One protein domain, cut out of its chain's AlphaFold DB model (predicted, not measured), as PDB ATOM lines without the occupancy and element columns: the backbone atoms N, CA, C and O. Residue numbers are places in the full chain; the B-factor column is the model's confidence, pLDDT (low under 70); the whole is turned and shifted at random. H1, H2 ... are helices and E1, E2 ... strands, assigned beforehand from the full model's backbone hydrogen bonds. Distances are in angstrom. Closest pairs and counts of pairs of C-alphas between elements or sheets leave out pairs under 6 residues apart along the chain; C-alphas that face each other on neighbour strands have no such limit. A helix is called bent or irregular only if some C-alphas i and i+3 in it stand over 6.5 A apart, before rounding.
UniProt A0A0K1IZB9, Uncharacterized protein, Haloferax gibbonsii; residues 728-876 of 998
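What this domain is: This is residues 728 to 876 of the 998 residues of an uncharacterized protein of Haloferax gibbonsii (UniProt A0A0K1IZB9). What does the model look like? It is a loose body with two ends: one has the small sheet of E1, E2 and E3 with H1 and H2 at it, the other has H4 and H5 packed crosswise, with the hairpin of E4 and E5 reaching out as an arm. H3 sits between the two ends and packs on H2 and H4. What is it made of? The printed part has 149 residues, with five named helices and five strands in the order H1 E1 E2 E3 H2 H3 H4 E4 E5 H5; the class is mixed, with 73 residues in named elements, under half, and both sheets, E1 - E2 - E3 and E4 - E5, are antiparallel. It is loose, with a radius of gyration of the C-alphas of 18.5 A and spans of 55 by 39 by 27 A.

How they stand to each other: What is near the first helix? H1, residues 731 to 735, only just touches H2, residues 776 to 783, with 3 pairs of C-alphas within 8 A, the closest being Leu 731 and Ala 776 at 4.5 A. Both only graze the sheet of E1, residues 757 to 759, E2, residues 765 to 767, and E3, residues 772 to 774. How do the strands pair? E1, E2 and E3 form a meander, each strand the antiparallel neighbour of the one before, with N 758 and O 766 at 2.8 A and N 767 and O 772 at 2.9 A, within hydrogen-bond range. E4, residues 842 to 847, and E5, residues 853 to 858, form an antiparallel hairpin, with N 844 and O 856 at 2.9 A. How do the later helices stand? H3, residues 798 to 811, touches H2, only just about perpendicular at 70.1 degrees, the closest C-alphas being Ala 781 and Thr 804 at 5.3 A. With residues 798 to 802 alone it touches H4, residues 823 to 832, about perpendicular at 85 degrees, the closest C-alphas being Asp 798 and Ala 825 at 4.5 A. H4 touches H5, residues 861 to 875, about perpendicular at 76 degrees, the closest C-alphas being Ala 830 and Thr 867 at 5.5 A. Are the helix backbones complete? Every O i to N i+4 pair is within hydrogen-bond range in H1, H2, H3 and H4, and 9 of 11 in H5, which is irregular, with C-alphas 869 and 872 7.1 A apart.

Where its parts are: Where do the named elements begin and end? H1 begins at C-alpha 731, (-25.614, 13.319, 4.832), and H5 ends at C-alpha 875, (-24.816, -2.531, -15.376). Which elements are long? From first to last C-alpha H5 measures 20.8 A, H3 19.8 A, E4 15.9 A, E5 15.0 A and H4 14.0 A.

The domain as a whole: How far does it reach? The two C-alphas farthest apart are those of Asp 752 and Gly 851, 58.8 A, and the printed part has no cut. Which links are long, and where is confidence low? The links H1 to E1, H2 to H3 and H3 to H4 are long. The mean pLDDT of the printed part is 75.4, and 50 residues are under 70, among them 728 to 733, 759 to 766 and 844 to 856.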
ATOM      1  N   GLY A 728     -19.584   5.576   2.538       54.81
ATOM      2  CA  GLY A 728     -18.513   6.547   2.787       54.81
ATOM      3  C   GLY A 728     -18.880   8.011   3.042       54.81
ATOM      4  O   GLY A 728     -18.010   8.787   3.420       54.81
ATOM      5  N   TYR A 729     -20.131   8.391   2.803       60.00
ATOM      6  CA  TYR A 729     -20.562   9.782   2.830       60.00
ATOM      7  C   TYR A 729     -21.433  10.092   4.038       60.00
ATOM      8  O   TYR A 729     -22.414   9.390   4.284       60.00
ATOM      9  N   SER A 730     -21.188  11.241   4.664       62.50
ATOM     10  CA  SER A 730     -22.155  11.869   5.564       62.50
ATOM     11  C   SER A 730     -23.321  12.486   4.788       62.50
ATOM     12  O   SER A 730     -23.209  12.921   3.631       62.50
ATOM     13  N   LEU A 731     -24.478  12.618   5.440       68.62
ATOM     14  CA  LEU A 731     -25.614  13.319   4.832       68.62
ATOM     15  C   LEU A 731     -25.291  14.803   4.568       68.62
ATOM     16  O   LEU A 731     -25.801  15.395   3.606       68.62
ATOM     17  N   ALA A 732     -24.429  15.407   5.386       67.75
ATOM     18  CA  ALA A 732     -23.982  16.783   5.227       67.75
ATOM     19  C   ALA A 732     -23.136  16.995   3.966       67.75
ATOM     20  O   ALA A 732     -23.348  17.991   3.271       67.75
ATOM     21  N   GLU A 733     -22.249  16.064   3.617       69.69
ATOM     22  CA  GLU A 733     -21.447  16.130   2.386       69.69
ATOM     23  C   GLU A 733     -22.312  15.999   1.132       69.69
ATOM     24  O   GLU A 733     -22.135  16.745   0.167       69.69
ATOM     25  N   ILE A 734     -23.309  15.112   1.164       77.25
ATOM     26  CA  ILE A 734     -24.211  14.891   0.025       77.25
ATOM     27  C   ILE A 734     -25.126  16.100  -0.194       77.25
ATOM     28  O   ILE A 734     -25.417  16.493  -1.327       77.25
ATOM     29  N   THR A 735     -25.636  16.678   0.894       80.31
ATOM     30  CA  THR A 735     -26.631  17.760   0.838       80.31
ATOM     31  C   THR A 735     -26.014  19.160   0.845       80.31
ATOM     32  O   THR A 735     -26.685  20.128   0.467       80.31
ATOM     33  N   GLY A 736     -24.765  19.291   1.294       76.31
ATOM     34  CA  GLY A 736     -24.111  20.562   1.605       76.31
ATOM     35  C   GLY A 736     -24.763  21.319   2.769       76.31
ATOM     36  O   GLY A 736     -24.665  22.550   2.815       76.31
ATOM     37  N   LYS A 737     -25.510  20.631   3.650       79.69
ATOM     38  CA  LYS A 737     -26.247  21.209   4.790       79.69
ATOM     39  C   LYS A 737     -25.815  20.554   6.096       79.69
ATOM     40  O   LYS A 737     -25.653  19.349   6.152       79.69
ATOM     41  N   THR A 738     -25.681  21.344   7.154       67.38
ATOM     42  CA  THR A 738     -25.198  20.880   8.465       67.38
ATOM     43  C   THR A 738     -26.298  20.922   9.523       67.38
ATOM     44  O   THR A 738     -27.372  21.498   9.303       67.38
ATOM     45  N   LYS A 739     -26.026  20.330  10.693       64.31
ATOM     46  CA  LYS A 739     -26.908  20.368  11.870       64.31
ATOM     47  C   LYS A 739     -27.460  21.775  12.138       64.31
ATOM     48  O   LYS A 739     -26.720  22.754  12.180       64.31
ATOM     49  N   GLY A 740     -28.773  21.861  12.354       54.47
ATOM     50  CA  GLY A 740     -29.481  23.124  12.592       54.47
ATOM     51  C   GLY A 740     -30.028  23.788  11.326       54.47
ATOM     52  O   GLY A 740     -30.848  24.702  11.430       54.47
ATOM     53  N   TYR A 741     -29.661  23.312  10.129       68.19
ATOM     54  CA  TYR A 741     -30.339  23.718   8.901       68.19
ATOM     55  C   TYR A 741     -31.813  23.303   8.946       68.19
ATOM     56  O   TYR A 741     -32.141  22.124   9.085       68.19
ATOM     57  N   ARG A 742     -32.698  24.286   8.775       76.62
ATOM     58  CA  ARG A 742     -34.131  24.097   8.560       76.62
ATOM     59  C   ARG A 742     -34.526  24.848   7.302       76.62
ATOM     60  O   ARG A 742     -34.350  26.061   7.235       76.62
ATOM     61  N   GLY A 743     -35.031  24.128   6.309       79.44
ATOM     62  CA  GLY A 743     -35.238  24.700   4.988       79.44
ATOM     63  C   GLY A 743     -35.986  23.774   4.027       79.44
ATOM     64  O   GLY A 743     -36.601  22.787   4.447       79.44
ATOM     65  N   PRO A 744     -35.991  24.096   2.722       82.88
ATOM     66  CA  PRO A 744     -36.549  23.213   1.718       82.88
ATOM     67  C   PRO A 744     -35.635  21.998   1.546       82.88
ATOM     68  O   PRO A 744     -34.429  22.082   1.798       82.88
ATOM     69  N   HIS A 745     -36.203  20.882   1.081       80.75
ATOM     70  CA  HIS A 745     -35.422  19.682   0.799       80.75
ATOM     71  C   HIS A 745     -34.287  20.010  -0.201       80.75
ATOM     72  O   HIS A 745     -34.591  20.515  -1.290       80.75
ATOM     73  N   PRO A 746     -33.008  19.712   0.117       80.69
ATOM     74  CA  PRO A 746     -31.835  20.214  -0.615       80.69
ATOM     75  C   PRO A 746     -31.822  19.875  -2.108       80.69
ATOM     76  O   PRO A 746     -31.437  20.699  -2.932       80.69
ATOM     77  N   HIS A 747     -32.290  18.681  -2.471       72.25
ATOM     78  CA  HIS A 747     -32.359  18.267  -3.873       72.25
ATOM     79  C   HIS A 747     -33.582  18.803  -4.640       72.25
ATOM     80  O   HIS A 747     -33.479  19.132  -5.822       72.25
ATOM     81  N   LYS A 748     -34.767  18.857  -4.021       67.44
ATOM     82  CA  LYS A 748     -36.003  19.180  -4.742       67.44
ATOM     83  C   LYS A 748     -37.059  19.765  -3.816       67.44
ATOM     84  O   LYS A 748     -37.571  19.084  -2.937       67.44
ATOM     85  N   HIS A 749     -37.427  21.014  -4.073       67.31
ATOM     86  CA  HIS A 749     -38.489  21.702  -3.354       67.31
ATOM     87  C   HIS A 749     -39.887  21.271  -3.836       67.31
ATOM     88  O   HIS A 749     -40.106  21.088  -5.036       67.31
ATOM     89  N   PHE A 750     -40.838  21.133  -2.909       58.97
ATOM     90  CA  PHE A 750     -42.222  20.741  -3.184       58.97
ATOM     91  C   PHE A 750     -43.206  21.634  -2.427       58.97
ATOM     92  O   PHE A 750     -43.095  21.760  -1.208       58.97
ATOM     93  N   GLY A 751     -44.209  22.180  -3.119       59.31
ATOM     94  CA  GLY A 751     -45.201  23.103  -2.540       59.31
ATOM     95  C   GLY A 751     -44.606  24.469  -2.185       59.31
ATOM     96  O   GLY A 751     -43.468  24.729  -2.532       59.31
ATOM     97  N   ASP A 752     -45.362  25.314  -1.480       55.88
ATOM     98  CA  ASP A 752     -44.935  26.696  -1.169       55.88
ATOM     99  C   ASP A 752     -44.212  26.830   0.187       55.88
ATOM    100  O   ASP A 752     -43.685  27.882   0.531       55.88
ATOM    101  N   SER A 753     -44.223  25.772   1.006       57.06
ATOM    102  CA  SER A 753     -43.585  25.782   2.330       57.06
ATOM    103  C   SER A 753     -42.095  25.468   2.220       57.06
ATOM    104  O   SER A 753     -41.733  24.427   1.672       57.06
ATOM    105  N   GLU A 754     -41.247  26.324   2.787       71.94
ATOM    106  CA  GLU A 754     -39.783  26.249   2.718       71.94
ATOM    107  C   GLU A 754     -39.116  25.741   4.006       71.94
ATOM    108  O   GLU A 754     -37.907  25.703   4.031       71.94
ATOM    109  N   ASN A 755     -39.833  25.317   5.056       77.00
ATOM    110  CA  ASN A 755     -39.218  25.020   6.375       77.00
ATOM    111  C   ASN A 755     -39.475  23.593   6.897       77.00
ATOM    112  O   ASN A 755     -39.718  23.396   8.093       77.00
ATOM    113  N   TYR A 756     -39.477  22.605   6.001       69.62
ATOM    114  CA  TYR A 756     -39.931  21.241   6.297       69.62
ATOM    115  C   TYR A 756     -38.820  20.187   6.337       69.62
ATOM    116  O   TYR A 756     -39.064  19.110   6.863       69.62
ATOM    117  N   PHE A 757     -37.627  20.473   5.818       77.19
ATOM    118  CA  PHE A 757     -36.468  19.589   5.909       77.19
ATOM    119  C   PHE A 757     -35.524  20.111   6.993       77.19
ATOM    120  O   PHE A 757     -35.106  21.271   6.936       77.19
ATOM    121  N   VAL A 758     -35.223  19.280   7.988       70.94
ATOM    122  CA  VAL A 758     -34.466  19.652   9.189       70.94
ATOM    123  C   VAL A 758     -33.268  18.724   9.347       70.94
ATOM    124  O   VAL A 758     -33.446  17.522   9.495       70.94
ATOM    125  N   MET A 759     -32.054  19.270   9.367       65.06
ATOM    126  CA  MET A 759     -30.845  18.518   9.725       65.06
ATOM    127  C   MET A 759     -30.768  18.381  11.252       65.06
ATOM    128  O   MET A 759     -30.542  19.374  11.955       65.06
ATOM    129  N   LEU A 760     -30.961  17.162  11.763       49.75
ATOM    130  CA  LEU A 760     -30.904  16.834  13.195       49.75
ATOM    131  C   LEU A 760     -29.455  16.623  13.663       49.75
ATOM    132  O   LEU A 760     -29.083  17.018  14.772       49.75
ATOM    133  N   SER A 761     -28.630  16.060  12.784       55.59
ATOM    134  CA  SER A 761     -27.173  15.951  12.887       55.59
ATOM    135  C   SER A 761     -26.553  16.124  11.492       55.59
ATOM    136  O   SER A 761     -27.266  16.453  10.544       55.59
ATOM    137  N   ASN A 762     -25.239  15.937  11.354       54.25
ATOM    138  CA  ASN A 762     -24.607  15.866  10.032       54.25
ATOM    139  C   ASN A 762     -24.914  14.540   9.310       54.25
ATOM    140  O   ASN A 762     -24.868  14.505   8.085       54.25
ATOM    141  N   GLU A 763     -25.346  13.517  10.053       58.03
ATOM    142  CA  GLU A 763     -25.676  12.187   9.527       58.03
ATOM    143  C   GLU A 763     -27.162  11.974   9.255       58.03
ATOM    144  O   GLU A 763     -27.542  11.109   8.468       58.03
ATOM    145  N   VAL A 764     -28.022  12.746   9.925       55.47
ATOM    146  CA  VAL A 764     -29.461  12.492   9.954       55.47
ATOM    147  C   VAL A 764     -30.254  13.768   9.713       55.47
ATOM    148  O   VAL A 764     -30.043  14.794  10.369       55.47
ATOM    149  N   ALA A 765     -31.241  13.681   8.825       60.50
ATOM    150  CA  ALA A 765     -32.233  14.725   8.601       60.50
ATOM    151  C   ALA A 765     -33.655  14.175   8.663       60.50
ATOM    152  O   ALA A 765     -33.901  13.024   8.328       60.50
ATOM    153  N   TYR A 766     -34.606  15.024   9.032       69.75
ATOM    154  CA  TYR A 766     -36.027  14.708   9.033       69.75
ATOM    155  C   TYR A 766     -36.784  15.608   8.050       69.75
ATOM    156  O   TYR A 766     -36.659  16.836   8.088       69.75
ATOM    157  N   ASP A 767     -37.581  15.007   7.166       76.25
ATOM    158  CA  ASP A 767     -38.484  15.708   6.250       76.25
ATOM    159  C   ASP A 767     -39.927  15.621   6.776       76.25
ATOM    160  O   ASP A 767     -40.606  14.606   6.625       76.25
ATOM    161  N   HIS A 768     -40.429  16.720   7.344       71.94
ATOM    162  CA  HIS A 768     -41.785  16.827   7.893       71.94
ATOM    163  C   HIS A 768     -42.901  16.687   6.847       71.94
ATOM    164  O   HIS A 768     -44.034  16.381   7.213       71.94
ATOM    165  N   LYS A 769     -42.633  16.938   5.558       74.25
ATOM    166  CA  LYS A 769     -43.644  16.747   4.502       74.25
ATOM    167  C   LYS A 769     -43.757  15.290   4.096       74.25
ATOM    168  O   LYS A 769     -44.851  14.848   3.758       74.25
ATOM    169  N   ARG A 770     -42.639  14.570   4.109       69.56
ATOM    170  CA  ARG A 770     -42.589  13.134   3.811       69.56
ATOM    171  C   ARG A 770     -42.824  12.264   5.036       69.56
ATOM    172  O   ARG A 770     -43.093  11.084   4.869       69.56
ATOM    173  N   LYS A 771     -42.734  12.854   6.232       76.31
ATOM    174  CA  LYS A 771     -42.725  12.153   7.518       76.31
ATOM    175  C   LYS A 771     -41.671  11.039   7.530       76.31
ATOM    176  O   LYS A 771     -41.959   9.924   7.938       76.31
ATOM    177  N   ALA A 772     -40.476  11.347   7.022       69.00
ATOM    178  CA  ALA A 772     -39.411  10.370   6.829       69.00
ATOM    179  C   ALA A 772     -38.042  10.930   7.222       69.00
ATOM    180  O   ALA A 772     -37.755  12.121   7.047       69.00
ATOM    181  N   THR A 773     -37.196  10.032   7.703       75.50
ATOM    182  CA  THR A 773     -35.830  10.270   8.147       75.50
ATOM    183  C   THR A 773     -34.846   9.858   7.057       75.50
ATOM    184  O   THR A 773     -34.935   8.780   6.465       75.50
ATOM    185  N   PHE A 774     -33.876  10.724   6.798       68.94
ATOM    186  CA  PHE A 774     -32.798  10.507   5.851       68.94
ATOM    187  C   PHE A 774     -31.481  10.283   6.586       68.94
ATOM    188  O   PHE A 774     -31.131  11.065   7.463       68.94
ATOM    189  N   ASN A 775     -30.752   9.253   6.167       73.50
ATOM    190  CA  ASN A 775     -29.305   9.143   6.293       73.50
ATOM    191  C   ASN A 775     -28.701   9.178   4.878       73.50
ATOM    192  O   ASN A 775     -29.440   9.244   3.891       73.50
ATOM    193  N   ALA A 776     -27.379   9.141   4.751       76.44
ATOM    194  CA  ALA A 776     -26.710   9.196   3.454       76.44
ATOM    195  C   ALA A 776     -27.216   8.144   2.447       76.44
ATOM    196  O   ALA A 776     -27.561   8.477   1.310       76.44
ATOM    197  N   LEU A 777     -27.358   6.889   2.882       80.56
ATOM    198  CA  LEU A 777     -27.801   5.788   2.026       80.56
ATOM    199  C   LEU A 777     -29.273   5.926   1.601       80.56
ATOM    200  O   LEU A 777     -29.583   5.787   0.414       80.56
ATOM    201  N   THR A 778     -30.192   6.236   2.526       81.50
ATOM    202  CA  THR A 778     -31.609   6.467   2.183       81.50
ATOM    203  C   THR A 778     -31.773   7.712   1.318       81.50
ATOM    204  O   THR A 778     -32.615   7.727   0.414       81.50
ATOM    205  N   TYR A 779     -30.920   8.723   1.504       82.88
ATOM    206  CA  TYR A 779     -30.881   9.908   0.656       82.88
ATOM    207  C   TYR A 779     -30.389   9.583  -0.756       82.88
ATOM    208  O   TYR A 779     -31.039   9.992  -1.715       82.88
ATOM    209  N   PHE A 780     -29.316   8.802  -0.923       85.25
ATOM    210  CA  PHE A 780     -28.861   8.343  -2.241       85.25
ATOM    211  C   PHE A 780     -29.898   7.470  -2.947       85.25
ATOM    212  O   PHE A 780     -30.163   7.664  -4.139       85.25
ATOM    213  N   ALA A 781     -30.533   6.543  -2.230       85.75
ATOM    214  CA  ALA A 781     -31.585   5.693  -2.784       85.75
ATOM    215  C   ALA A 781     -32.796   6.519  -3.243       85.75
ATOM    216  O   ALA A 781     -33.377   6.250  -4.298       85.75
ATOM    217  N   HIS A 782     -33.151   7.565  -2.493       87.12
ATOM    218  CA  HIS A 782     -34.200   8.505  -2.876       87.12
ATOM    219  C   HIS A 782     -33.782   9.400  -4.057       87.12
ATOM    220  O   HIS A 782     -34.525   9.550  -5.031       87.12
ATOM    221  N   LEU A 783     -32.561   9.940  -4.022       85.62
ATOM    222  CA  LEU A 783     -31.964  10.782  -5.063       85.62
ATOM    223  C   LEU A 783     -31.945  10.065  -6.419       85.62
ATOM    224  O   LEU A 783     -32.371  10.617  -7.437       85.62
ATOM    225  N   THR A 784     -31.521   8.800  -6.415       86.81
ATOM    226  CA  THR A 784     -31.454   7.929  -7.597       86.81
ATOM    227  C   THR A 784     -32.787   7.257  -7.942       86.81
ATOM    228  O   THR A 784     -32.874   6.525  -8.939       86.81
ATOM    229  N   LYS A 785     -33.845   7.528  -7.165       87.81
ATOM    230  CA  LYS A 785     -35.199   6.972  -7.320       87.81
ATOM    231  C   LYS A 785     -35.234   5.443  -7.301       87.81
ATOM    232  O   LYS A 785     -36.012   4.829  -8.034       87.81
ATOM    233  N   VAL A 786     -34.345   4.823  -6.536       85.44
ATOM    234  CA  VAL A 786     -34.493   3.419  -6.129       85.44
ATOM    235  C   VAL A 786     -35.614   3.336  -5.100       85.44
ATOM    236  O   VAL A 786     -36.521   2.521  -5.242       85.44
ATOM    237  N   ARG A 787     -35.631   4.284  -4.158       84.00
ATOM    238  CA  ARG A 787     -36.721   4.488  -3.205       84.00
ATOM    239  C   ARG A 787     -37.596   5.674  -3.603       84.00
ATOM    240  O   ARG A 787     -37.107   6.741  -3.976       84.00
ATOM    241  N   GLY A 788     -38.911   5.463  -3.572       76.94
ATOM    242  CA  GLY A 788     -39.918   6.492  -3.847       76.94
ATOM    243  C   GLY A 788     -40.251   7.330  -2.613       76.94
ATOM    244  O   GLY A 788     -39.766   7.050  -1.526       76.94
ATOM    245  N   ASP A 789     -41.117   8.336  -2.770       71.75
ATOM    246  CA  ASP A 789     -41.518   9.235  -1.671       71.75
ATOM    247  C   ASP A 789     -42.215   8.508  -0.494       71.75
ATOM    248  O   ASP A 789     -42.178   9.010   0.622       71.75
ATOM    249  N   ASN A 790     -42.797   7.321  -0.723       68.56
ATOM    250  CA  ASN A 790     -43.540   6.549   0.287       68.56
ATOM    251  C   ASN A 790     -42.763   5.341   0.854       68.56
ATOM    252  O   ASN A 790     -43.328   4.560   1.610       68.56
ATOM    253  N   ASN A 791     -41.508   5.128   0.442       72.06
ATOM    254  CA  ASN A 791     -40.702   3.973   0.860       72.06
ATOM    255  C   ASN A 791     -39.250   4.399   1.093       72.06
ATOM    256  O   ASN A 791     -38.339   3.892   0.447       72.06
ATOM    257  N   ILE A 792     -39.054   5.431   1.915       69.69
ATOM    258  CA  ILE A 792     -37.734   6.022   2.177       69.69
ATOM    259  C   ILE A 792     -37.010   5.234   3.274       69.69
ATOM    260  O   ILE A 792     -35.834   4.895   3.123       69.69
ATOM    261  N   GLU A 793     -37.724   4.908   4.349       60.44
ATOM    262  CA  GLU A 793     -37.214   4.194   5.520       60.44
ATOM    263  C   GLU A 793     -37.315   2.666   5.365       60.44
ATOM    264  O   GLU A 793     -37.952   2.157   4.445       60.44
ATOM    265  N   GLY A 794     -36.671   1.924   6.272       61.41
ATOM    266  CA  GLY A 794     -36.700   0.459   6.307       61.41
ATOM    267  C   GLY A 794     -35.429  -0.216   5.769       61.41
ATOM    268  O   GLY A 794     -34.577   0.443   5.161       61.41
ATOM    269  N   PRO A 795     -35.279  -1.535   6.006       61.34
ATOM    270  CA  PRO A 795     -34.068  -2.282   5.671       61.34
ATOM    271  C   PRO A 795     -33.837  -2.317   4.159       61.34
ATOM    272  O   PRO A 795     -34.793  -2.394   3.392       61.34
ATOM    273  N   PHE A 796     -32.576  -2.248   3.736       75.50
ATOM    274  CA  PHE A 796     -32.195  -2.366   2.330       75.50
ATOM    275  C   PHE A 796     -32.035  -3.826   1.920       75.50
ATOM    276  O   PHE A 796     -31.417  -4.610   2.640       75.50
ATOM    277  N   THR A 797     -32.537  -4.175   0.738       83.75
ATOM    278  CA  THR A 797     -32.172  -5.439   0.084       83.75
ATOM    279  C   THR A 797     -30.856  -5.291  -0.684       83.75
ATOM    280  O   THR A 797     -30.481  -4.189  -1.091       83.75
ATOM    281  N   ASP A 798     -30.163  -6.404  -0.945       83.69
ATOM    282  CA  ASP A 798     -28.952  -6.396  -1.781       83.69
ATOM    283  C   ASP A 798     -29.216  -5.826  -3.188       83.69
ATOM    284  O   ASP A 798     -28.347  -5.182  -3.772       83.69
ATOM    285  N   GLU A 799     -30.434  -6.011  -3.711       91.44
ATOM    286  CA  GLU A 799     -30.900  -5.404  -4.961       91.44
ATOM    287  C   GLU A 799     -30.953  -3.876  -4.867       91.44
ATOM    288  O   GLU A 799     -30.433  -3.181  -5.741       91.44
ATOM    289  N   GLU A 800     -31.577  -3.338  -3.815       87.00
ATOM    290  CA  GLU A 800     -31.683  -1.892  -3.615       87.00
ATOM    291  C   GLU A 800     -30.300  -1.257  -3.441       87.00
ATOM    292  O   GLU A 800     -30.050  -0.179  -3.990       87.00
ATOM    293  N   ILE A 801     -29.387  -1.932  -2.734       84.94
ATOM    294  CA  ILE A 801     -27.993  -1.494  -2.588       84.94
ATOM    295  C   ILE A 801     -27.299  -1.495  -3.949       84.94
ATOM    296  O   ILE A 801     -26.724  -0.474  -4.323       84.94
ATOM    297  N   LEU A 802     -27.399  -2.584  -4.721       90.25
ATOM    298  CA  LEU A 802     -26.806  -2.684  -6.058       90.25
ATOM    299  C   LEU A 802     -27.307  -1.566  -6.978       90.25
ATOM    300  O   LEU A 802     -26.519  -0.862  -7.604       90.25
ATOM    301  N   GLN A 803     -28.624  -1.373  -7.041       92.50
ATOM    302  CA  GLN A 803     -29.240  -0.362  -7.900       92.50
ATOM    303  C   GLN A 803     -28.874   1.057  -7.466       92.50
ATOM    304  O   GLN A 803     -28.665   1.921  -8.322       92.50
ATOM    305  N   THR A 804     -28.788   1.310  -6.158       90.88
ATOM    306  CA  THR A 804     -28.369   2.616  -5.632       90.88
ATOM    307  C   THR A 804     -26.915   2.870  -6.003       90.88
ATOM    308  O   THR A 804     -26.624   3.894  -6.616       90.88
ATOM    309  N   TRP A 805     -26.033   1.906  -5.739       91.81
ATOM    310  CA  TRP A 805     -24.611   1.976  -6.060       91.81
ATOM    311  C   TRP A 805     -24.363   2.261  -7.547       91.81
ATOM    312  O   TRP A 805     -23.741   3.264  -7.893       91.81
ATOM    313  N   VAL A 806     -24.948   1.451  -8.440       91.06
ATOM    314  CA  VAL A 806     -24.798   1.597  -9.898       91.06
ATOM    315  C   VAL A 806     -25.264   2.977 -10.363       91.06
ATOM    316  O   VAL A 806     -24.582   3.633 -11.146       91.06
ATOM    317  N   ARG A 807     -26.413   3.458  -9.868       90.44
ATOM    318  CA  ARG A 807     -26.967   4.759 -10.280       90.44
ATOM    319  C   ARG A 807     -26.191   5.942  -9.712       90.44
ATOM    320  O   ARG A 807     -26.125   6.973 -10.380       90.44
ATOM    321  N   VAL A 808     -25.640   5.823  -8.505       85.50
ATOM    322  CA  VAL A 808     -24.764   6.847  -7.920       85.50
ATOM    323  C   VAL A 808     -23.460   6.933  -8.721       85.50
ATOM    324  O   VAL A 808     -23.090   8.044  -9.114       85.50
ATOM    325  N   LYS A 809     -22.840   5.783  -9.045       86.06
ATOM    326  CA  LYS A 809     -21.622   5.692  -9.874       86.06
ATOM    327  C   LYS A 809     -21.831   6.289 -11.266       86.06
ATOM    328  O   LYS A 809     -21.065   7.141 -11.690       86.06
ATOM    329  N   ASP A 810     -22.915   5.906 -11.940       83.00
ATOM    330  CA  ASP A 810     -23.223   6.335 -13.313       83.00
ATOM    331  C   ASP A 810     -23.605   7.825 -13.419       83.00
ATOM    332  O   ASP A 810     -23.188   8.519 -14.345       83.00
ATOM    333  N   LYS A 811     -24.432   8.343 -12.495       75.19
ATOM    334  CA  LYS A 811     -25.146   9.622 -12.721       75.19
ATOM    335  C   LYS A 811     -24.695  10.787 -11.871       75.19
ATOM    336  O   LYS A 811     -24.998  11.928 -12.222       75.19
ATOM    337  N   HIS A 812     -24.064  10.514 -10.739       64.56
ATOM    338  CA  HIS A 812     -23.811  11.544  -9.743       64.56
ATOM    339  C   HIS A 812     -22.335  11.689  -9.377       64.56
ATOM    340  O   HIS A 812     -21.985  12.717  -8.807       64.56
ATOM    341  N   ASN A 813     -21.482  10.729  -9.765       68.19
ATOM    342  CA  ASN A 813     -20.029  10.780  -9.584       68.19
ATOM    343  C   ASN A 813     -19.617  11.095  -8.132       68.19
ATOM    344  O   ASN A 813     -18.642  11.806  -7.901       68.19
ATOM    345  N   PHE A 814     -20.417  10.623  -7.169       69.00
ATOM    346  CA  PHE A 814     -20.081  10.715  -5.751       69.00
ATOM    347  C   PHE A 814     -19.039   9.655  -5.394       69.00
ATOM    348  O   PHE A 814     -18.068   9.965  -4.738       69.00
ATOM    349  N   ILE A 815     -19.181   8.427  -5.885       75.44
ATOM    350  CA  ILE A 815     -18.239   7.340  -5.583       75.44
ATOM    351  C   ILE A 815     -17.128   7.247  -6.634       75.44
ATOM    352  O   ILE A 815     -17.357   7.587  -7.800       75.44
ATOM    353  N   SER A 816     -15.934   6.808  -6.225       71.81
ATOM    354  CA  SER A 816     -14.762   6.718  -7.104       71.81
ATOM    355  C   SER A 816     -14.948   5.703  -8.244       71.81
ATOM    356  O   SER A 816     -15.736   4.756  -8.152       71.81
ATOM    357  N   GLU A 817     -14.220   5.886  -9.354       69.25
ATOM    358  CA  GLU A 817     -14.285   4.958 -10.500       69.25
ATOM    359  C   GLU A 817     -13.854   3.533 -10.112       69.25
ATOM    360  O   GLU A 817     -14.454   2.564 -10.584       69.25
ATOM    361  N   ASP A 818     -12.905   3.415  -9.182       70.94
ATOM    362  CA  ASP A 818     -12.381   2.145  -8.671       70.94
ATOM    363  C   ASP A 818     -13.149   1.611  -7.445       70.94
ATOM    364  O   ASP A 818     -12.789   0.560  -6.908       70.94
ATOM    365  N   ASP A 819     -14.215   2.299  -6.998       74.94
ATOM    366  CA  ASP A 819     -15.012   1.850  -5.854       74.94
ATOM    367  C   ASP A 819     -15.564   0.443  -6.103       74.94
ATOM    368  O   ASP A 819     -15.983   0.103  -7.221       74.94
ATOM    369  N   ARG A 820     -15.586  -0.366  -5.040       81.00
ATOM    370  CA  ARG A 820     -16.034  -1.759  -5.081       81.00
ATOM    371  C   ARG A 820     -17.495  -1.850  -4.712       81.00
ATOM    372  O   ARG A 820     -17.895  -1.423  -3.633       81.00
ATOM    373  N   VAL A 821     -18.278  -2.521  -5.549       81.81
ATOM    374  CA  VAL A 821     -19.665  -2.819  -5.201       81.81
ATOM    375  C   VAL A 821     -19.721  -3.653  -3.903       81.81
ATOM    376  O   VAL A 821     -18.942  -4.606  -3.732       81.81
ATOM    377  N   PRO A 822     -20.622  -3.327  -2.954       84.31
ATOM    378  CA  PRO A 822     -20.758  -4.078  -1.709       84.31
ATOM    379  C   PRO A 822     -20.954  -5.577  -1.956       84.31
ATOM    380  O   PRO A 822     -21.652  -5.982  -2.883       84.31
ATOM    381  N   ARG A 823     -20.352  -6.433  -1.122       78.81
ATOM    382  CA  ARG A 823     -20.256  -7.877  -1.415       78.81
ATOM    383  C   ARG A 823     -21.616  -8.581  -1.538       78.81
ATOM    384  O   ARG A 823     -21.777  -9.395  -2.439       78.81
ATOM    385  N   GLY A 824     -22.594  -8.246  -0.692       81.38
ATOM    386  CA  GLY A 824     -23.966  -8.769  -0.812       81.38
ATOM    387  C   GLY A 824     -24.627  -8.366  -2.135       81.38
ATOM    388  O   GLY A 824     -25.144  -9.212  -2.862       81.38
ATOM    389  N   ALA A 825     -24.479  -7.095  -2.523       87.25
ATOM    390  CA  ALA A 825     -24.922  -6.569  -3.814       87.25
ATOM    391  C   ALA A 825     -24.196  -7.220  -5.010       87.25
ATOM    392  O   ALA A 825     -24.827  -7.476  -6.034       87.25
ATOM    393  N   PHE A 826     -22.907  -7.558  -4.886       88.50
ATOM    394  CA  PHE A 826     -22.161  -8.302  -5.911       88.50
ATOM    395  C   PHE A 826     -22.700  -9.726  -6.103       88.50
ATOM    396  O   PHE A 826     -22.914 -10.172  -7.227       88.50
ATOM    397  N   ILE A 827     -22.972 -10.433  -5.004       86.06
ATOM    398  CA  ILE A 827     -23.572 -11.775  -5.039       86.06
ATOM    399  C   ILE A 827     -24.995 -11.705  -5.604       86.06
ATOM    400  O   ILE A 827     -25.416 -12.581  -6.361       86.06
ATOM    401  N   TYR A 828     -25.746 -10.650  -5.281       91.69
ATOM    402  CA  TYR A 828     -27.030 -10.390  -5.919       91.69
ATOM    403  C   TYR A 828     -26.884 -10.165  -7.426       91.69
ATOM    404  O   TYR A 828     -27.630 -10.773  -8.187       91.69
ATOM    405  N   ALA A 829     -25.896  -9.383  -7.867       91.81
ATOM    406  CA  ALA A 829     -25.620  -9.162  -9.285       91.81
ATOM    407  C   ALA A 829     -25.314 -10.475 -10.027       91.81
ATOM    408  O   ALA A 829     -25.816 -10.691 -11.125       91.81
ATOM    409  N   ALA A 830     -24.558 -11.391  -9.412       91.81
ATOM    410  CA  ALA A 830     -24.309 -12.719  -9.977       91.81
ATOM    411  C   ALA A 830     -25.608 -13.524 -10.181       91.81
ATOM    412  O   ALA A 830     -25.774 -14.188 -11.206       91.81
ATOM    413  N   LYS A 831     -26.554 -13.430  -9.235       93.25
ATOM    414  CA  LYS A 831     -27.884 -14.055  -9.353       93.25
ATOM    415  C   LYS A 831     -28.753 -13.385 -10.417       93.25
ATOM    416  O   LYS A 831     -29.391 -14.077 -11.204       93.25
ATOM    417  N   ASP A 832     -28.762 -12.057 -10.455       93.50
ATOM    418  CA  ASP A 832     -29.537 -11.250 -11.406       93.50
ATOM    419  C   ASP A 832     -29.064 -11.462 -12.856       93.50
ATOM    420  O   ASP A 832     -29.876 -11.606 -13.770       93.50
ATOM    421  N   MET A 833     -27.750 -11.610 -13.061       93.81
ATOM    422  CA  MET A 833     -27.153 -11.987 -14.350       93.81
ATOM    423  C   MET A 833     -27.367 -13.466 -14.720       93.81
ATOM    424  O   MET A 833     -27.088 -13.859 -15.852       93.81
ATOM    425  N   GLY A 834     -27.870 -14.294 -13.796       90.50
ATOM    426  CA  GLY A 834     -28.076 -15.730 -14.005       90.50
ATOM    427  C   GLY A 834     -26.787 -16.560 -14.016       90.50
ATOM    428  O   GLY A 834     -26.795 -17.664 -14.557       90.50
ATOM    429  N   ILE A 835     -25.700 -16.032 -13.446       93.06
ATOM    430  CA  ILE A 835     -24.389 -16.693 -13.341       93.06
ATOM    431  C   ILE A 835     -24.378 -17.662 -12.155       93.06
ATOM    432  O   ILE A 835     -23.857 -18.766 -12.262       93.06
ATOM    433  N   ALA A 836     -24.987 -17.262 -11.036       90.44
ATOM    434  CA  ALA A 836     -25.066 -18.065  -9.820       90.44
ATOM    435  C   ALA A 836     -26.518 -18.283  -9.384       90.44
ATOM    436  O   ALA A 836     -27.373 -17.405  -9.518       90.44
ATOM    437  N   THR A 837     -26.799 -19.443  -8.807       88.69
ATOM    438  CA  THR A 837     -28.043 -19.739  -8.094       88.69
ATOM    439  C   THR A 837     -27.826 -19.664  -6.583       88.69
ATOM    440  O   THR A 837     -26.704 -19.517  -6.108       88.69
ATOM    441  N   ALA A 838     -28.905 -19.740  -5.796       83.19
ATOM    442  CA  ALA A 838     -28.791 -19.737  -4.335       83.19
ATOM    443  C   ALA A 838     -27.974 -20.929  -3.800       83.19
ATOM    444  O   ALA A 838     -27.330 -20.792  -2.765       83.19
ATOM    445  N   ASP A 839     -27.979 -22.054  -4.522       84.75
ATOM    446  CA  ASP A 839     -27.260 -23.275  -4.149       84.75
ATOM    447  C   ASP A 839     -25.756 -23.190  -4.459       84.75
ATOM    448  O   ASP A 839     -24.968 -23.930  -3.876       84.75
ATOM    449  N   ASP A 840     -25.351 -22.275  -5.346       84.81
ATOM    450  CA  ASP A 840     -23.948 -22.068  -5.724       84.81
ATOM    451  C   ASP A 840     -23.200 -21.145  -4.745       84.81
ATOM    452  O   ASP A 840     -22.001 -20.916  -4.898       84.81
ATOM    453  N   ILE A 841     -23.898 -20.564  -3.762       85.88
ATOM    454  CA  ILE A 841     -23.323 -19.627  -2.792       85.88
ATOM    455  C   ILE A 841     -22.829 -20.403  -1.575       85.88
ATOM    456  O   ILE A 841     -23.607 -20.996  -0.827       85.88
ATOM    457  N   GLU A 842     -21.528 -20.330  -1.324       80.12
ATOM    458  CA  GLU A 842     -20.902 -21.010  -0.198       80.12
ATOM    459  C   GLU A 842     -20.830 -20.090   1.021       80.12
ATOM    460  O   GLU A 842     -20.540 -18.899   0.913       80.12
ATOM    461  N   THR A 843     -21.071 -20.644   2.210       76.44
ATOM    462  CA  THR A 843     -20.780 -19.942   3.468       76.44
ATOM    463  C   THR A 843     -19.393 -20.349   3.932       76.44
ATOM    464  O   THR A 843     -19.179 -21.490   4.335       76.44
ATOM    465  N   VAL A 844     -18.451 -19.413   3.868       67.38
ATOM    466  CA  VAL A 844     -17.054 -19.635   4.236       67.38
ATOM    467  C   VAL A 844     -16.789 -18.993   5.589       67.38
ATOM    468  O   VAL A 844     -17.022 -17.795   5.770       67.38
ATOM    469  N   THR A 845     -16.275 -19.789   6.524       64.75
ATOM    470  CA  THR A 845     -15.707 -19.303   7.784       64.75
ATOM    471  C   THR A 845     -14.240 -18.973   7.554       64.75
ATOM    472  O   THR A 845     -13.476 -19.837   7.126       64.75
ATOM    473  N   ARG A 846     -13.834 -17.731   7.818       50.25
ATOM    474  CA  ARG A 846     -12.429 -17.318   7.769       50.25
ATOM    475  C   ARG A 846     -11.963 -16.881   9.139       50.25
ATOM    476  O   ARG A 846     -12.698 -16.212   9.854       50.25
ATOM    477  N   GLU A 847     -10.731 -17.236   9.453       40.19
ATOM    478  CA  GLU A 847     -10.026 -16.758  10.631       40.19
ATOM    479  C   GLU A 847      -9.306 -15.454  10.272       40.19
ATOM    480  O   GLU A 847      -8.670 -15.329   9.221       40.19
ATOM    481  N   THR A 848      -9.481 -14.433  11.096       42.19
ATOM    482  CA  THR A 848      -8.772 -13.168  10.977       42.19
ATOM    483  C   THR A 848      -7.344 -13.337  11.485       42.19
ATOM    484  O   THR A 848      -6.999 -14.293  12.176       42.19
ATOM    485  N   ARG A 849      -6.492 -12.352  11.200       30.75
ATOM    486  CA  ARG A 849      -5.106 -12.332  11.687       30.75
ATOM    487  C   ARG A 849      -4.996 -12.283  13.222       30.75
ATOM    488  O   ARG A 849      -3.916 -12.532  13.744       30.75
ATOM    489  N   SER A 850      -6.088 -11.956  13.920       30.06
ATOM    490  CA  SER A 850      -6.207 -11.953  15.382       30.06
ATOM    491  C   SER A 850      -6.811 -13.244  15.951       30.06
ATOM    492  O   SER A 850      -7.089 -13.293  17.142       30.06
ATOM    493  N   GLY A 851      -7.043 -14.275  15.127       34.47
ATOM    494  CA  GLY A 851      -7.595 -15.566  15.563       34.47
ATOM    495  C   GLY A 851      -9.121 -15.598  15.731       34.47
ATOM    496  O   GLY A 851      -9.677 -16.622  16.119       34.47
ATOM    497  N   SER A 852      -9.837 -14.505  15.435       37.34
ATOM    498  CA  SER A 852     -11.308 -14.482  15.459       37.34
ATOM    499  C   SER A 852     -11.878 -15.023  14.149       37.34
ATOM    500  O   SER A 852     -11.344 -14.746  13.080       37.34
ATOM    501  N   THR A 853     -12.969 -15.789  14.189       46.19
ATOM    502  CA  THR A 853     -13.582 -16.336  12.969       46.19
ATOM    503  C   THR A 853     -14.827 -15.553  12.564       46.19
ATOM    504  O   THR A 853     -15.613 -15.136  13.409       46.19
ATOM    505  N   TYR A 854     -15.027 -15.340  11.263       45.88
ATOM    506  CA  TYR A 854     -16.258 -14.762  10.725       45.88
ATOM    507  C   TYR A 854     -16.757 -15.575   9.535       45.88
ATOM    508  O   TYR A 854     -15.977 -16.048   8.705       45.88
ATOM    509  N   THR A 855     -18.074 -15.732   9.440       53.59
ATOM    510  CA  THR A 855     -18.730 -16.367   8.300       53.59
ATOM    511  C   THR A 855     -19.159 -15.315   7.290       53.59
ATOM    512  O   THR A 855     -19.672 -14.249   7.638       53.59
ATOM    513  N   ARG A 856     -18.961 -15.602   6.006       64.19
ATOM    514  CA  ARG A 856     -19.532 -14.797   4.924       64.19
ATOM    515  C   ARG A 856     -19.945 -15.668   3.753       64.19
ATOM    516  O   ARG A 856     -19.393 -16.742   3.541       64.19
ATOM    517  N   GLN A 857     -20.879 -15.152   2.965       77.56
ATOM    518  CA  GLN A 857     -21.204 -15.735   1.673       77.56
ATOM    519  C   GLN A 857     -20.105 -15.402   0.654       77.56
ATOM    520  O   GLN A 857     -19.641 -14.257   0.546       77.56
ATOM    521  N   GLU A 858     -19.663 -16.412  -0.086       79.56
ATOM    522  CA  GLU A 858     -18.706 -16.295  -1.179       79.56
ATOM    523  C   GLU A 858     -19.226 -17.033  -2.419       79.56
ATOM    524  O   GLU A 858     -19.973 -18.003  -2.320       79.56
ATOM    525  N   LEU A 859     -18.830 -16.537  -3.591       82.38
ATOM    526  CA  LEU A 859     -18.995 -17.266  -4.843       82.38
ATOM    527  C   LEU A 859     -17.744 -18.121  -5.074       82.38
ATOM    528  O   LEU A 859     -16.640 -17.628  -4.806       82.38
ATOM    529  N   PRO A 860     -17.892 -19.336  -5.626       86.62
ATOM    530  CA  PRO A 860     -16.793 -20.066  -6.240       86.62
ATOM    531  C   PRO A 860     -16.018 -19.180  -7.219       86.62
ATOM    532  O   PRO A 860     -16.588 -18.287  -7.855       86.62
ATOM    533  N   VAL A 861     -14.710 -19.413  -7.336       81.44
ATOM    534  CA  VAL A 861     -13.796 -18.525  -8.073       81.44
ATOM    535  C   VAL A 861     -14.195 -18.388  -9.545       81.44
ATOM    536  O   VAL A 861     -14.091 -17.303 -10.117       81.44
ATOM    537  N   GLU A 862     -14.712 -19.455 -10.147       84.31
ATOM    538  CA  GLU A 862     -15.189 -19.470 -11.527       84.31
ATOM    539  C   GLU A 862     -16.378 -18.520 -11.711       84.31
ATOM    540  O   GLU A 862     -16.351 -17.657 -12.591       84.31
ATOM    541  N   LEU A 863     -17.381 -18.619 -10.832       90.50
ATOM    542  CA  LEU A 863     -18.578 -17.771 -10.865       90.50
ATOM    543  C   LEU A 863     -18.250 -16.322 -10.501       90.50
ATOM    544  O   LEU A 863     -18.822 -15.393 -11.072       90.50
ATOM    545  N   TRP A 864     -17.306 -16.113  -9.580       88.88
ATOM    546  CA  TRP A 864     -16.785 -14.790  -9.248       88.88
ATOM    547  C   TRP A 864     -16.172 -14.116 -10.477       88.88
ATOM    548  O   TRP A 864     -16.537 -12.991 -10.815       88.88
ATOM    549  N   ASN A 865     -15.266 -14.812 -11.165       86.81
ATOM    550  CA  ASN A 865     -14.575 -14.295 -12.342       86.81
ATOM    551  C   ASN A 865     -15.539 -14.001 -13.490       86.81
ATOM    552  O   ASN A 865     -15.459 -12.931 -14.093       86.81
ATOM    553  N   GLU A 866     -16.486 -14.902 -13.742       90.81
ATOM    554  CA  GLU A 866     -17.531 -14.686 -14.742       90.81
ATOM    555  C   GLU A 866     -18.407 -13.471 -14.393       90.81
ATOM    556  O   GLU A 866     -18.724 -12.661 -15.268       90.81
ATOM    557  N   THR A 867     -18.734 -13.286 -13.109       91.75
ATOM    558  CA  THR A 867     -19.481 -12.114 -12.626       91.75
ATOM    559  C   THR A 867     -18.707 -10.826 -12.888       91.75
ATOM    560  O   THR A 867     -19.282  -9.898 -13.450       91.75
ATOM    561  N   VAL A 868     -17.411 -10.767 -12.551       89.12
ATOM    562  CA  VAL A 868     -16.556  -9.592 -12.817       89.12
ATOM    563  C   VAL A 868     -16.526  -9.249 -14.309       89.12
ATOM    564  O   VAL A 868     -16.668  -8.083 -14.671       89.12
ATOM    565  N   GLU A 869     -16.379 -10.245 -15.183       90.75
ATOM    566  CA  GLU A 869     -16.281 -10.028 -16.631       90.75
ATOM    567  C   GLU A 869     -17.600  -9.538 -17.253       90.75
ATOM    568  O   GLU A 869     -17.583  -8.696 -18.157       90.75
ATOM    569  N   GLN A 870     -18.750 -10.029 -16.776       93.88
ATOM    570  CA  GLN A 870     -20.060  -9.644 -17.317       93.88
ATOM    571  C   GLN A 870     -20.610  -8.338 -16.724       93.88
ATOM    572  O   GLN A 870     -21.358  -7.633 -17.413       93.88
ATOM    573  N   PHE A 871     -20.217  -7.975 -15.498       94.62
ATOM    574  CA  PHE A 871     -20.772  -6.839 -14.751       94.62
ATOM    575  C   PHE A 871     -20.807  -5.517 -15.546       94.62
ATOM    576  O   PHE A 871     -21.885  -4.912 -15.612       94.62
ATOM    577  N   PRO A 872     -19.721  -5.073 -16.223       92.69
ATOM    578  CA  PRO A 872     -19.728  -3.800 -16.948       92.69
ATOM    579  C   PRO A 872     -20.707  -3.786 -18.122       92.69
ATOM    580  O   PRO A 872     -21.315  -2.759 -18.423       92.69
ATOM    581  N   SER A 873     -20.892  -4.930 -18.786       90.31
ATOM    582  CA  SER A 873     -21.811  -5.044 -19.920       90.31
ATOM    583  C   SER A 873     -23.283  -5.013 -19.496       90.31
ATOM    584  O   SER A 873     -24.119  -4.500 -20.242       90.31
ATOM    585  N   THR A 874     -23.585  -5.509 -18.293       92.69
ATOM    586  CA  THR A 874     -24.943  -5.560 -17.736       92.69
ATOM    587  C   THR A 874     -25.340  -4.240 -17.082       92.69
ATOM    588  O   THR A 874     -26.414  -3.709 -17.372       92.69
ATOM    589  N   TYR A 875     -24.485  -3.692 -16.213       90.69
ATOM    590  CA  TYR A 875     -24.816  -2.531 -15.376       90.69
ATOM    591  C   TYR A 875     -24.236  -1.207 -15.890       90.69
ATOM    592  O   TYR A 875     -24.598  -0.150 -15.379       90.69
ATOM    593  N   GLY A 876     -23.375  -1.237 -16.913       88.44
ATOM    594  CA  GLY A 876     -22.804  -0.043 -17.545       88.44
ATOM    595  C   GLY A 876     -21.667   0.627 -16.765       88.44
ATOM    596  O   GLY A 876     -21.139   1.631 -17.231       88.44
TER     597      GLY A 876